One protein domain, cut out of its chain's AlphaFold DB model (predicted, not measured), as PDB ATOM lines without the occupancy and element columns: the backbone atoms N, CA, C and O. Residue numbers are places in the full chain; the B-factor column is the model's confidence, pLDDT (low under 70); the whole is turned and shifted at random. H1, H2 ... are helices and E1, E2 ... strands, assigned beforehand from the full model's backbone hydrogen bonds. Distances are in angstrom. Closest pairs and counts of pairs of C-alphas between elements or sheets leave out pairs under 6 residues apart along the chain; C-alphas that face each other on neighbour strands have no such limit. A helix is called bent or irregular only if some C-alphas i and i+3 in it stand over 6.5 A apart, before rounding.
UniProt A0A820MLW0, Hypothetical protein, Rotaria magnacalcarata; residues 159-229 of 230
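What this domain is: This is residues 159 to 229 of the 230 residues of the protein "Hypothetical protein" of Rotaria magnacalcarata (UniProt A0A820MLW0). Picture an open frame with a hollow middle: a small sheet of three strands, E1, E2 and E3, makes one side, and two helices that meet at a corner, H1 and H2, make the far side. Residues 165 to 175 cross from the sheet to H1, and H2 slants back toward residues 202 to 211, which return to the sheet; residues 190 to 198 of H2 stand free. The 71 printed residues hold two named helices and three named strands, in the order E1, H1, H2, E2, E3, and the class is mixed, helices and strands. The sheet's order is E1, E2, E3, antiparallel throughout. The whole is loose, with a radius of gyration of the C-alphas of 15.0 A and spans of 36 by 33 by 20 A.

Where its parts are: Find C-alpha 161 at (189.124, 225.644, 255.590); there E1 begins, residues 161 to 164, 9.1 A long. Go on to C-alpha 176 at (212.018, 209.047, 241.461), where H1 begins, residues 176 to 183, 10.4 A long. H2 follows in residues 187 to 201 and runs 21.6 A; it is only just irregular, with C-alphas 190 and 193 6.7 A apart, and its line is a rough one. E2 is residues 212 to 217, 15.9 A, and E3 is residues 224 to 228, 13.7 A, ending at C-alpha 228 at (197.301, 216.151, 263.232).

How they stand to each other: Start at edge strand E1, antiparallel to the inner strand E2 at 127 degrees. Look at N 164 and O 214, 2.8 A apart, within hydrogen-bond range; C-alphas 163 and 215 face each other at 4.3 A. On the other side of E2 lies edge strand E3, antiparallel at 151 degrees; E2 and E3 form a hairpin, with N 213 and O 227 within hydrogen-bond range at 2.9 A. The sheet is only just strongly twisted, its C-alphas lying up to 4.1 A off the best plane. H1 and H2 are not on the sheet. They only just touch, with 3 pairs of C-alphas within 8 A, and only at the corner by their link; H2 does so with residue 189 alone. Their closest C-alphas, those of Leu 179 and Ile 189, are 7.4 A apart, and their lines are about perpendicular at 85 degrees. H1 and E3 are apart, and so are H2 and E3. In H1 every O i to N i+4 pair is within hydrogen-bond range; in H2, 9 of 11 are.

The domain as a whole: The two C-alphas farthest apart are those of Gln 177 and Pro 204, 36.5 A. The printed part has no cut. The link from E1 to H1 is long, with 11 residues. The mean pLDDT of the printed part is 79.2; look for values under 70 at residues 199 to 211 and residue 229.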
ATOM      1  N   LEU A 159     191.685 232.909 255.276       91.31
ATOM      2  CA  LEU A 159     191.265 231.707 254.549       91.31
ATOM      3  C   LEU A 159     190.264 230.863 255.346       91.31
ATOM      4  O   LEU A 159     190.389 230.693 256.563       91.31
ATOM      5  N   GLN A 160     189.283 230.299 254.644       92.31
ATOM      6  CA  GLN A 160     188.327 229.352 255.212       92.31
ATOM      7  C   GLN A 160     188.701 227.935 254.791       92.31
ATOM      8  O   GLN A 160     188.954 227.674 253.618       92.31
ATOM      9  N   TRP A 161     188.696 227.026 255.760       92.12
ATOM     10  CA  TRP A 161     189.124 225.644 255.590       92.12
ATOM     11  C   TRP A 161     187.956 224.712 255.882       92.12
ATOM     12  O   TRP A 161     187.243 224.909 256.867       92.12
ATOM     13  N   LYS A 162     187.752 223.714 255.027       91.38
ATOM     14  CA  LYS A 162     186.701 222.705 255.188       91.38
ATOM     15  C   LYS A 162     187.333 221.325 255.196       91.38
ATOM     16  O   LYS A 162     188.162 221.054 254.330       91.38
ATOM     17  N   LYS A 163     186.930 220.475 256.151       90.75
ATOM     18  CA  LYS A 163     187.342 219.066 256.179       90.75
ATOM     19  C   LYS A 163     187.031 218.428 254.824       90.75
ATOM     20  O   LYS A 163     185.972 218.683 254.246       90.75
ATOM     21  N   TYR A 164     187.972 217.642 254.332       88.38
ATOM     22  CA  TYR A 164     187.887 216.953 253.059       88.38
ATOM     23  C   TYR A 164     188.301 215.501 253.248       88.38
ATOM     24  O   TYR A 164     189.169 215.199 254.067       88.38
ATOM     25  N   ASP A 165     187.663 214.611 252.497       86.25
ATOM     26  CA  ASP A 165     188.005 213.198 252.521       86.25
ATOM     27  C   ASP A 165     189.376 212.996 251.864       86.25
ATOM     28  O   ASP A 165     189.559 213.248 250.670       86.25
ATOM     29  N   ALA A 166     190.348 212.547 252.659       80.50
ATOM     30  CA  ALA A 166     191.706 212.292 252.202       80.50
ATOM     31  C   ALA A 166     191.757 211.257 251.064       80.50
ATOM     32  O   ALA A 166     192.646 211.338 250.220       80.50
ATOM     33  N   GLN A 167     190.795 210.327 251.000       81.62
ATOM     34  CA  GLN A 167     190.720 209.305 249.948       81.62
ATOM     35  C   GLN A 167     190.355 209.896 248.582       81.62
ATOM     36  O   GLN A 167     190.676 209.317 247.547       81.62
ATOM     37  N   LEU A 168     189.702 211.061 248.570       84.50
ATOM     38  CA  LEU A 168     189.323 211.781 247.355       84.50
ATOM     39  C   LEU A 168     190.387 212.796 246.920       84.50
ATOM     40  O   LEU A 168     190.183 213.524 245.945       84.50
ATOM     41  N   LEU A 169     191.491 212.913 247.664       81.75
ATOM     42  CA  LEU A 169     192.558 213.848 247.345       81.75
ATOM     43  C   LEU A 169     193.450 213.259 246.250       81.75
ATOM     44  O   LEU A 169     194.105 212.238 246.441       81.75
ATOM     45  N   ILE A 170     193.525 213.951 245.117       83.00
ATOM     46  CA  ILE A 170     194.458 213.612 244.044       83.00
ATOM     47  C   ILE A 170     195.730 214.424 244.269       83.00
ATOM     48  O   ILE A 170     195.742 215.641 244.077       83.00
ATOM     49  N   PHE A 171     196.797 213.755 244.697       80.56
ATOM     50  CA  PHE A 171     198.125 214.354 244.804       80.56
ATOM     51  C   PHE A 171     198.966 213.947 243.586       80.56
ATOM     52  O   PHE A 171     198.824 212.817 243.118       80.56
ATOM     53  N   PRO A 172     199.828 214.825 243.043       85.12
ATOM     54  CA  PRO A 172     200.689 214.455 241.927       85.12
ATOM     55  C   PRO A 172     201.603 213.287 242.308       85.12
ATOM     56  O   PRO A 172     202.343 213.352 243.292       85.12
ATOM     57  N   GLU A 173     201.574 212.234 241.496       87.25
ATOM     58  CA  GLU A 173     202.542 211.147 241.571       87.25
ATOM     59  C   GLU A 173     203.826 211.586 240.873       87.25
ATOM     60  O   GLU A 173     203.844 211.829 239.668       87.25
ATOM     61  N   LEU A 174     204.900 211.721 241.649       90.00
ATOM     62  CA  LEU A 174     206.214 212.085 241.135       90.00
ATOM     63  C   LEU A 174     207.071 210.832 240.977       90.00
ATOM     64  O   LEU A 174     207.204 210.024 241.899       90.00
ATOM     65  N   THR A 175     207.714 210.706 239.824       91.88
ATOM     66  CA  THR A 175     208.750 209.705 239.579       91.88
ATOM     67  C   THR A 175     209.958 209.940 240.488       91.88
ATOM     68  O   THR A 175     210.216 211.047 240.969       91.88
ATOM     69  N   GLU A 176     210.777 208.902 240.690       86.62
ATOM     70  CA  GLU A 176     212.018 209.047 241.461       86.62
ATOM     71  C   GLU A 176     212.931 210.134 240.870       86.62
ATOM     72  O   GLU A 176     213.572 210.880 241.613       86.62
ATOM     73  N   GLN A 177     212.970 210.264 239.540       87.00
ATOM     74  CA  GLN A 177     213.775 211.286 238.878       87.00
ATOM     75  C   GLN A 177     213.248 212.698 239.159       87.00
ATOM     76  O   GLN A 177     214.040 213.594 239.446       87.00
ATOM     77  N   GLU A 178     211.933 212.906 239.146       90.12
ATOM     78  CA  GLU A 178     211.332 214.196 239.505       90.12
ATOM     79  C   GLU A 178     211.594 214.550 240.971       90.12
ATOM     80  O   GLU A 178     211.971 215.683 241.271       90.12
ATOM     81  N   LEU A 179     211.503 213.575 241.880       88.56
ATOM     82  CA  LEU A 179     211.854 213.768 243.290       88.56
ATOM     83  C   LEU A 179     213.336 214.118 243.470       88.56
ATOM     84  O   LEU A 179     213.671 214.993 244.274       88.56
ATOM     85  N   ARG A 180     214.232 213.477 242.711       85.25
ATOM     86  CA  ARG A 180     215.670 213.793 242.712       85.25
ATOM     87  C   ARG A 180     215.932 215.201 242.198       85.25
ATOM     88  O   ARG A 180     216.735 215.904 242.807       85.25
ATOM     89  N   ASN A 181     215.242 215.619 241.139       85.00
ATOM     90  CA  ASN A 181     215.342 216.967 240.583       85.00
ATOM     91  C   ASN A 181     214.805 218.019 241.567       85.00
ATOM     92  O   ASN A 181     215.391 219.088 241.703       85.00
ATOM     93  N   LEU A 182     213.734 217.701 242.302       85.25
ATOM     94  CA  LEU A 182     213.164 218.574 243.330       85.25
ATOM     95  C   LEU A 182     214.087 218.712 244.553       85.25
ATOM     96  O   LEU A 182     214.251 219.804 245.096       85.25
ATOM     97  N   CYS A 183     214.689 217.606 244.997       83.25
ATOM     98  CA  CYS A 183     215.518 217.563 246.204       83.25
ATOM     99  C   CYS A 183     217.006 217.855 245.945       83.25
ATOM    100  O   CYS A 183     217.770 218.002 246.901       83.25
ATOM    101  N   TYR A 184     217.431 217.899 244.678       82.31
ATOM    102  CA  TYR A 184     218.833 217.935 244.245       82.31
ATOM    103  C   TYR A 184     219.698 216.831 244.884       82.31
ATOM    104  O   TYR A 184     220.879 217.027 245.199       82.31
ATOM    105  N   GLY A 185     219.115 215.648 245.094       77.00
ATOM    106  CA  GLY A 185     219.788 214.519 245.730       77.00
ATOM    107  C   GLY A 185     218.851 213.414 246.211       77.00
ATOM    108  O   GLY A 185     217.631 213.531 246.169       77.00
ATOM    109  N   THR A 186     219.446 212.316 246.682       78.88
ATOM    110  CA  THR A 186     218.714 211.135 247.179       78.88
ATOM    111  C   THR A 186     218.594 211.090 248.696       78.88
ATOM    112  O   THR A 186     217.827 210.292 249.224       78.88
ATOM    113  N   TYR A 187     219.350 211.923 249.415       78.12
ATOM    114  CA  TYR A 187     219.406 211.880 250.873       78.12
ATOM    115  C   TYR A 187     218.041 212.172 251.506       78.12
ATOM    116  O   TYR A 187     217.553 211.376 252.303       78.12
ATOM    117  N   GLN A 188     217.382 213.259 251.095       80.56
ATOM    118  CA  GLN A 188     216.051 213.631 251.586       80.56
ATOM    119  C   GLN A 188     215.012 212.546 251.274       80.56
ATOM    120  O   GLN A 188     214.190 212.220 252.124       80.56
ATOM    121  N   ILE A 189     215.104 211.928 250.092       84.31
ATOM    122  CA  ILE A 189     214.220 210.833 249.671       84.31
ATOM    123  C   ILE A 189     214.401 209.616 250.590       84.31
ATOM    124  O   ILE A 189     213.425 209.034 251.056       84.31
ATOM    125  N   LYS A 190     215.651 209.253 250.910       84.25
ATOM    126  CA  LYS A 190     215.960 208.150 251.835       84.25
ATOM    127  C   LYS A 190     215.468 208.435 253.256       84.25
ATOM    128  O   LYS A 190     214.949 207.529 253.905       84.25
ATOM    129  N   GLN A 191     215.588 209.680 253.716       83.19
ATOM    130  CA  GLN A 191     215.151 210.097 255.051       83.19
ATOM    131  C   GLN A 191     213.628 210.181 255.198       83.19
ATOM    132  O   GLN A 191     213.133 210.058 256.317       83.19
ATOM    133  N   ALA A 192     212.879 210.340 254.101       82.88
ATOM    134  CA  ALA A 192     211.428 210.522 254.137       82.88
ATOM    135  C   ALA A 192     210.703 209.420 254.928       82.88
ATOM    136  O   ALA A 192     209.847 209.720 255.756       82.88
ATOM    137  N   LYS A 193     211.089 208.148 254.749       80.94
ATOM    138  CA  LYS A 193     210.469 207.017 255.466       80.94
ATOM    139  C   LYS A 193     210.681 207.098 256.979       80.94
ATOM    140  O   LYS A 193     209.744 206.884 257.741       80.94
ATOM    141  N   SER A 194     211.907 207.399 257.403       82.00
ATOM    142  CA  SER A 194     212.253 207.529 258.821       82.00
ATOM    143  C   SER A 194     211.562 208.735 259.450       82.00
ATOM    144  O   SER A 194     211.021 208.612 260.540       82.00
ATOM    145  N   TYR A 195     211.519 209.858 258.731       79.62
ATOM    146  CA  TYR A 195     210.837 211.078 259.158       79.62
ATOM    147  C   TYR A 195     209.338 210.847 259.388       79.62
ATOM    148  O   TYR A 195     208.808 211.208 260.434       79.62
ATOM    149  N   ILE A 196     208.664 210.176 258.447       75.50
ATOM    150  CA  ILE A 196     207.248 209.806 258.595       75.50
ATOM    151  C   ILE A 196     207.062 208.917 259.826       75.50
ATOM    152  O   ILE A 196     206.204 209.195 260.654       75.50
ATOM    153  N   ARG A 197     207.889 207.874 259.978       77.38
ATOM    154  CA  ARG A 197     207.792 206.954 261.118       77.38
ATOM    155  C   ARG A 197     207.969 207.672 262.454       77.38
ATOM    156  O   ARG A 197     207.180 207.436 263.355       77.38
ATOM    157  N   GLU A 198     208.963 208.549 262.570       75.44
ATOM    158  CA  GLU A 198     209.222 209.312 263.793       75.44
ATOM    159  C   GLU A 198     207.992 210.127 264.210       75.44
ATOM    160  O   GLU A 198     207.540 210.024 265.352       75.44
ATOM    161  N   HIS A 199     207.391 210.844 263.259       69.25
ATOM    162  CA  HIS A 199     206.179 211.621 263.499       69.25
ATOM    163  C   HIS A 199     204.953 210.764 263.820       69.25
ATOM    164  O   HIS A 199     204.106 211.213 264.586       69.25
ATOM    165  N   LEU A 200     204.869 209.537 263.299       66.81
ATOM    166  CA  LEU A 200     203.822 208.584 263.673       66.81
ATOM    167  C   LEU A 200     204.021 208.014 265.090       66.81
ATOM    168  O   LEU A 200     203.042 207.732 265.765       66.81
ATOM    169  N   THR A 201     205.267 207.884 265.563       63.34
ATOM    170  CA  THR A 201     205.595 207.257 266.863       63.34
ATOM    171  C   THR A 201     205.699 208.211 268.062       63.34
ATOM    172  O   THR A 201     205.590 207.762 269.197       63.34
ATOM    173  N   GLN A 202     205.944 209.511 267.858       55.38
ATOM    174  CA  GLN A 202     206.157 210.487 268.948       55.38
ATOM    175  C   GLN A 202     204.864 211.071 269.551       55.38
ATOM    176  O   GLN A 202     204.934 211.940 270.422       55.38
ATOM    177  N   SER A 203     203.687 210.627 269.104       50.41
ATOM    178  CA  SER A 203     202.404 211.118 269.612       50.41
ATOM    179  C   SER A 203     201.889 210.228 270.760       50.41
ATOM    180  O   SER A 203     202.025 209.012 270.668       50.41
ATOM    181  N   PRO A 204     201.285 210.773 271.838       50.78
ATOM    182  CA  PRO A 204     200.777 209.984 272.972       50.78
ATOM    183  C   PRO A 204     199.564 209.098 272.644       50.78
ATOM    184  O   PRO A 204     199.090 208.365 273.511       50.78
ATOM    185  N   LEU A 205     199.023 209.207 271.430       49.66
ATOM    186  CA  LEU A 205     197.909 208.402 270.947       49.66
ATOM    187  C   LEU A 205     198.461 207.087 270.392       49.66
ATOM    188  O   LEU A 205     199.468 207.082 269.687       49.66
ATOM    189  N   ALA A 206     197.823 205.973 270.757       47.72
ATOM    190  CA  ALA A 206     198.213 204.634 270.326       47.72
ATOM    191  C   ALA A 206     198.429 204.578 268.802       47.72
ATOM    192  O   ALA A 206     197.735 205.274 268.062       47.72
ATOM    193  N   GLU A 207     199.346 203.715 268.347       50.03
ATOM    194  CA  GLU A 207     199.802 203.534 266.949       50.03
ATOM    195  C   GLU A 207     198.690 203.411 265.876       50.03
ATOM    196  O   GLU A 207     198.999 203.421 264.687       50.03
ATOM    197  N   ASN A 208     197.412 203.329 266.265       49.41
ATOM    198  CA  ASN A 208     196.262 203.089 265.397       49.41
ATOM    199  C   ASN A 208     195.281 204.272 265.224       49.41
ATOM    200  O   ASN A 208     194.426 204.161 264.353       49.41
ATOM    201  N   ASP A 209     195.405 205.392 265.957       50.59
ATOM    202  CA  ASP A 209     194.399 206.488 265.932       50.59
ATOM    203  C   ASP A 209     194.937 207.848 265.428       50.59
ATOM    204  O   ASP A 209     194.336 208.900 265.644       50.59
ATOM    205  N   MET A 210     196.088 207.868 264.749       54.59
ATOM    206  CA  MET A 210     196.622 209.094 264.138       54.59
ATOM    207  C   MET A 210     195.960 209.357 262.781       54.59
ATOM    208  O   MET A 210     196.474 208.950 261.738       54.59
ATOM    209  N   GLU A 211     194.829 210.062 262.789       64.38
ATOM    210  CA  GLU A 211     194.160 210.498 261.562       64.38
ATOM    211  C   GLU A 211     194.641 211.905 261.156       64.38
ATOM    212  O   GLU A 211     194.567 212.880 261.912       64.38
ATOM    213  N   PHE A 212     195.190 212.028 259.943       73.44
ATOM    214  CA  PHE A 212     195.462 213.340 259.363       73.44
ATOM    215  C   PHE A 212     194.137 213.977 258.966       73.44
ATOM    216  O   PHE A 212     193.435 213.471 258.092       73.44
ATOM    217  N   ILE A 213     193.836 215.147 259.527       83.88
ATOM    218  CA  ILE A 213     192.732 215.951 259.020       83.88
ATOM    219  C   ILE A 213     193.231 216.676 257.776       83.88
ATOM    220  O   ILE A 213     194.094 217.559 257.857       83.88
ATOM    221  N   ILE A 214     192.660 216.311 256.632       88.31
ATOM    222  CA  ILE A 214     192.829 217.036 255.378       88.31
ATOM    223  C   ILE A 214     191.734 218.092 255.275       88.31
ATOM    224  O   ILE A 214     190.550 217.824 255.483       88.31
ATOM    225  N   GLU A 215     192.129 219.321 254.967       91.44
ATOM    226  CA  GLU A 215     191.216 220.435 254.758       91.44
ATOM    227  C   GLU A 215     191.541 221.134 253.436       91.44
ATOM    228  O   GLU A 215     192.704 221.421 253.143       91.44
ATOM    229  N   LEU A 216     190.509 221.450 252.654       91.31
ATOM    230  CA  LEU A 216     190.634 222.268 251.450       91.31
ATOM    231  C   LEU A 216     190.251 223.714 251.744       91.31
ATOM    232  O   LEU A 216     189.360 223.992 252.557       91.31
ATOM    233  N   CYS A 217     190.922 224.641 251.065       91.44
ATOM    234  CA  CYS A 217     190.573 226.049 251.136       91.44
ATOM    235  C   CYS A 217     189.318 226.329 250.299       91.44
ATOM    236  O   CYS A 217     189.253 225.996 249.121       91.44
ATOM    237  N   ALA A 218     188.317 226.983 250.890       90.12
ATOM    238  CA  ALA A 218     187.069 227.298 250.192       90.12
ATOM    239  C   ALA A 218     187.254 228.341 249.076       90.12
ATOM    240  O   ALA A 218     186.445 228.399 248.155       90.12
ATOM    241  N   GLN A 219     188.285 229.182 249.187       91.88
ATOM    242  CA  GLN A 219     188.598 230.238 248.225       91.88
ATOM    243  C   GLN A 219     189.568 229.785 247.124       91.88
ATOM    244  O   GLN A 219     189.611 230.402 246.062       91.88
ATOM    245  N   HIS A 220     190.354 228.732 247.370       88.75
ATOM    246  CA  HIS A 220     191.433 228.298 246.484       88.75
ATOM    247  C   HIS A 220     191.460 226.771 246.377       88.75
ATOM    248  O   HIS A 220     191.826 226.077 247.323       88.75
ATOM    249  N   ASN A 221     191.116 226.253 245.199       84.38
ATOM    250  CA  ASN A 221     190.976 224.811 244.956       84.38
ATOM    251  C   ASN A 221     192.311 224.049 244.917       84.38
ATOM    252  O   ASN A 221     192.325 222.826 244.868       84.38
ATOM    253  N   ASP A 222     193.428 224.765 244.911       85.56
ATOM    254  CA  ASP A 222     194.783 224.229 244.854       85.56
ATOM    255  C   ASP A 222     195.541 224.380 246.183       85.56
ATOM    256  O   ASP A 222     196.737 224.093 246.256       85.56
ATOM    257  N   LEU A 223     194.852 224.811 247.246       89.44
ATOM    258  CA  LEU A 223     195.389 224.838 248.601       89.44
ATOM    259  C   LEU A 223     194.783 223.716 249.438       89.44
ATOM    260  O   LEU A 223     193.582 223.687 249.717       89.44
ATOM    261  N   VAL A 224     195.667 222.845 249.913       89.38
ATOM    262  CA  VAL A 224     195.361 221.786 250.871       89.38
ATOM    263  C   VAL A 224     196.160 222.007 252.149       89.38
ATOM    264  O   VAL A 224     197.322 222.419 252.116       89.38
ATOM    265  N   ARG A 225     195.535 221.733 253.291       87.56
ATOM    266  CA  ARG A 225     196.171 221.743 254.605       87.56
ATOM    267  C   ARG A 225     196.022 220.368 255.238       87.56
ATOM    268  O   ARG A 225     194.916 219.847 255.311       87.56
ATOM    269  N   ALA A 226     197.130 219.822 255.724       86.12
ATOM    270  CA  ALA A 226     197.152 218.619 256.547       86.12
ATOM    271  C   ALA A 226     197.580 218.994 257.968       86.12
ATOM    272  O   ALA A 226     198.551 219.734 258.150       86.12
ATOM    273  N   ARG A 227     196.858 218.501 258.975       80.12
ATOM    274  CA  ARG A 227     197.221 218.664 260.388       80.12
ATOM    275  C   ARG A 227     196.898 217.404 261.178       80.12
ATOM    276  O   ARG A 227     195.976 216.678 260.818       80.12
ATOM    277  N   PHE A 228     197.639 217.183 262.257       72.31
ATOM    278  CA  PHE A 228     197.301 216.151 263.232       72.31
ATOM    279  C   PHE A 228     196.020 216.546 263.975       72.31
ATOM    280  O   PHE A 228     195.845 217.720 264.329       72.31
ATOM    281  N   GLU A 229     195.120 215.584 264.174       64.75
ATOM    282  CA  GLU A 229     194.046 215.718 265.156       64.75
ATOM    283  C   GLU A 229     194.688 215.634 266.549       64.75
ATOM    284  O   GLU A 229     195.397 214.679 266.862       64.75
TER     285      GLU A 229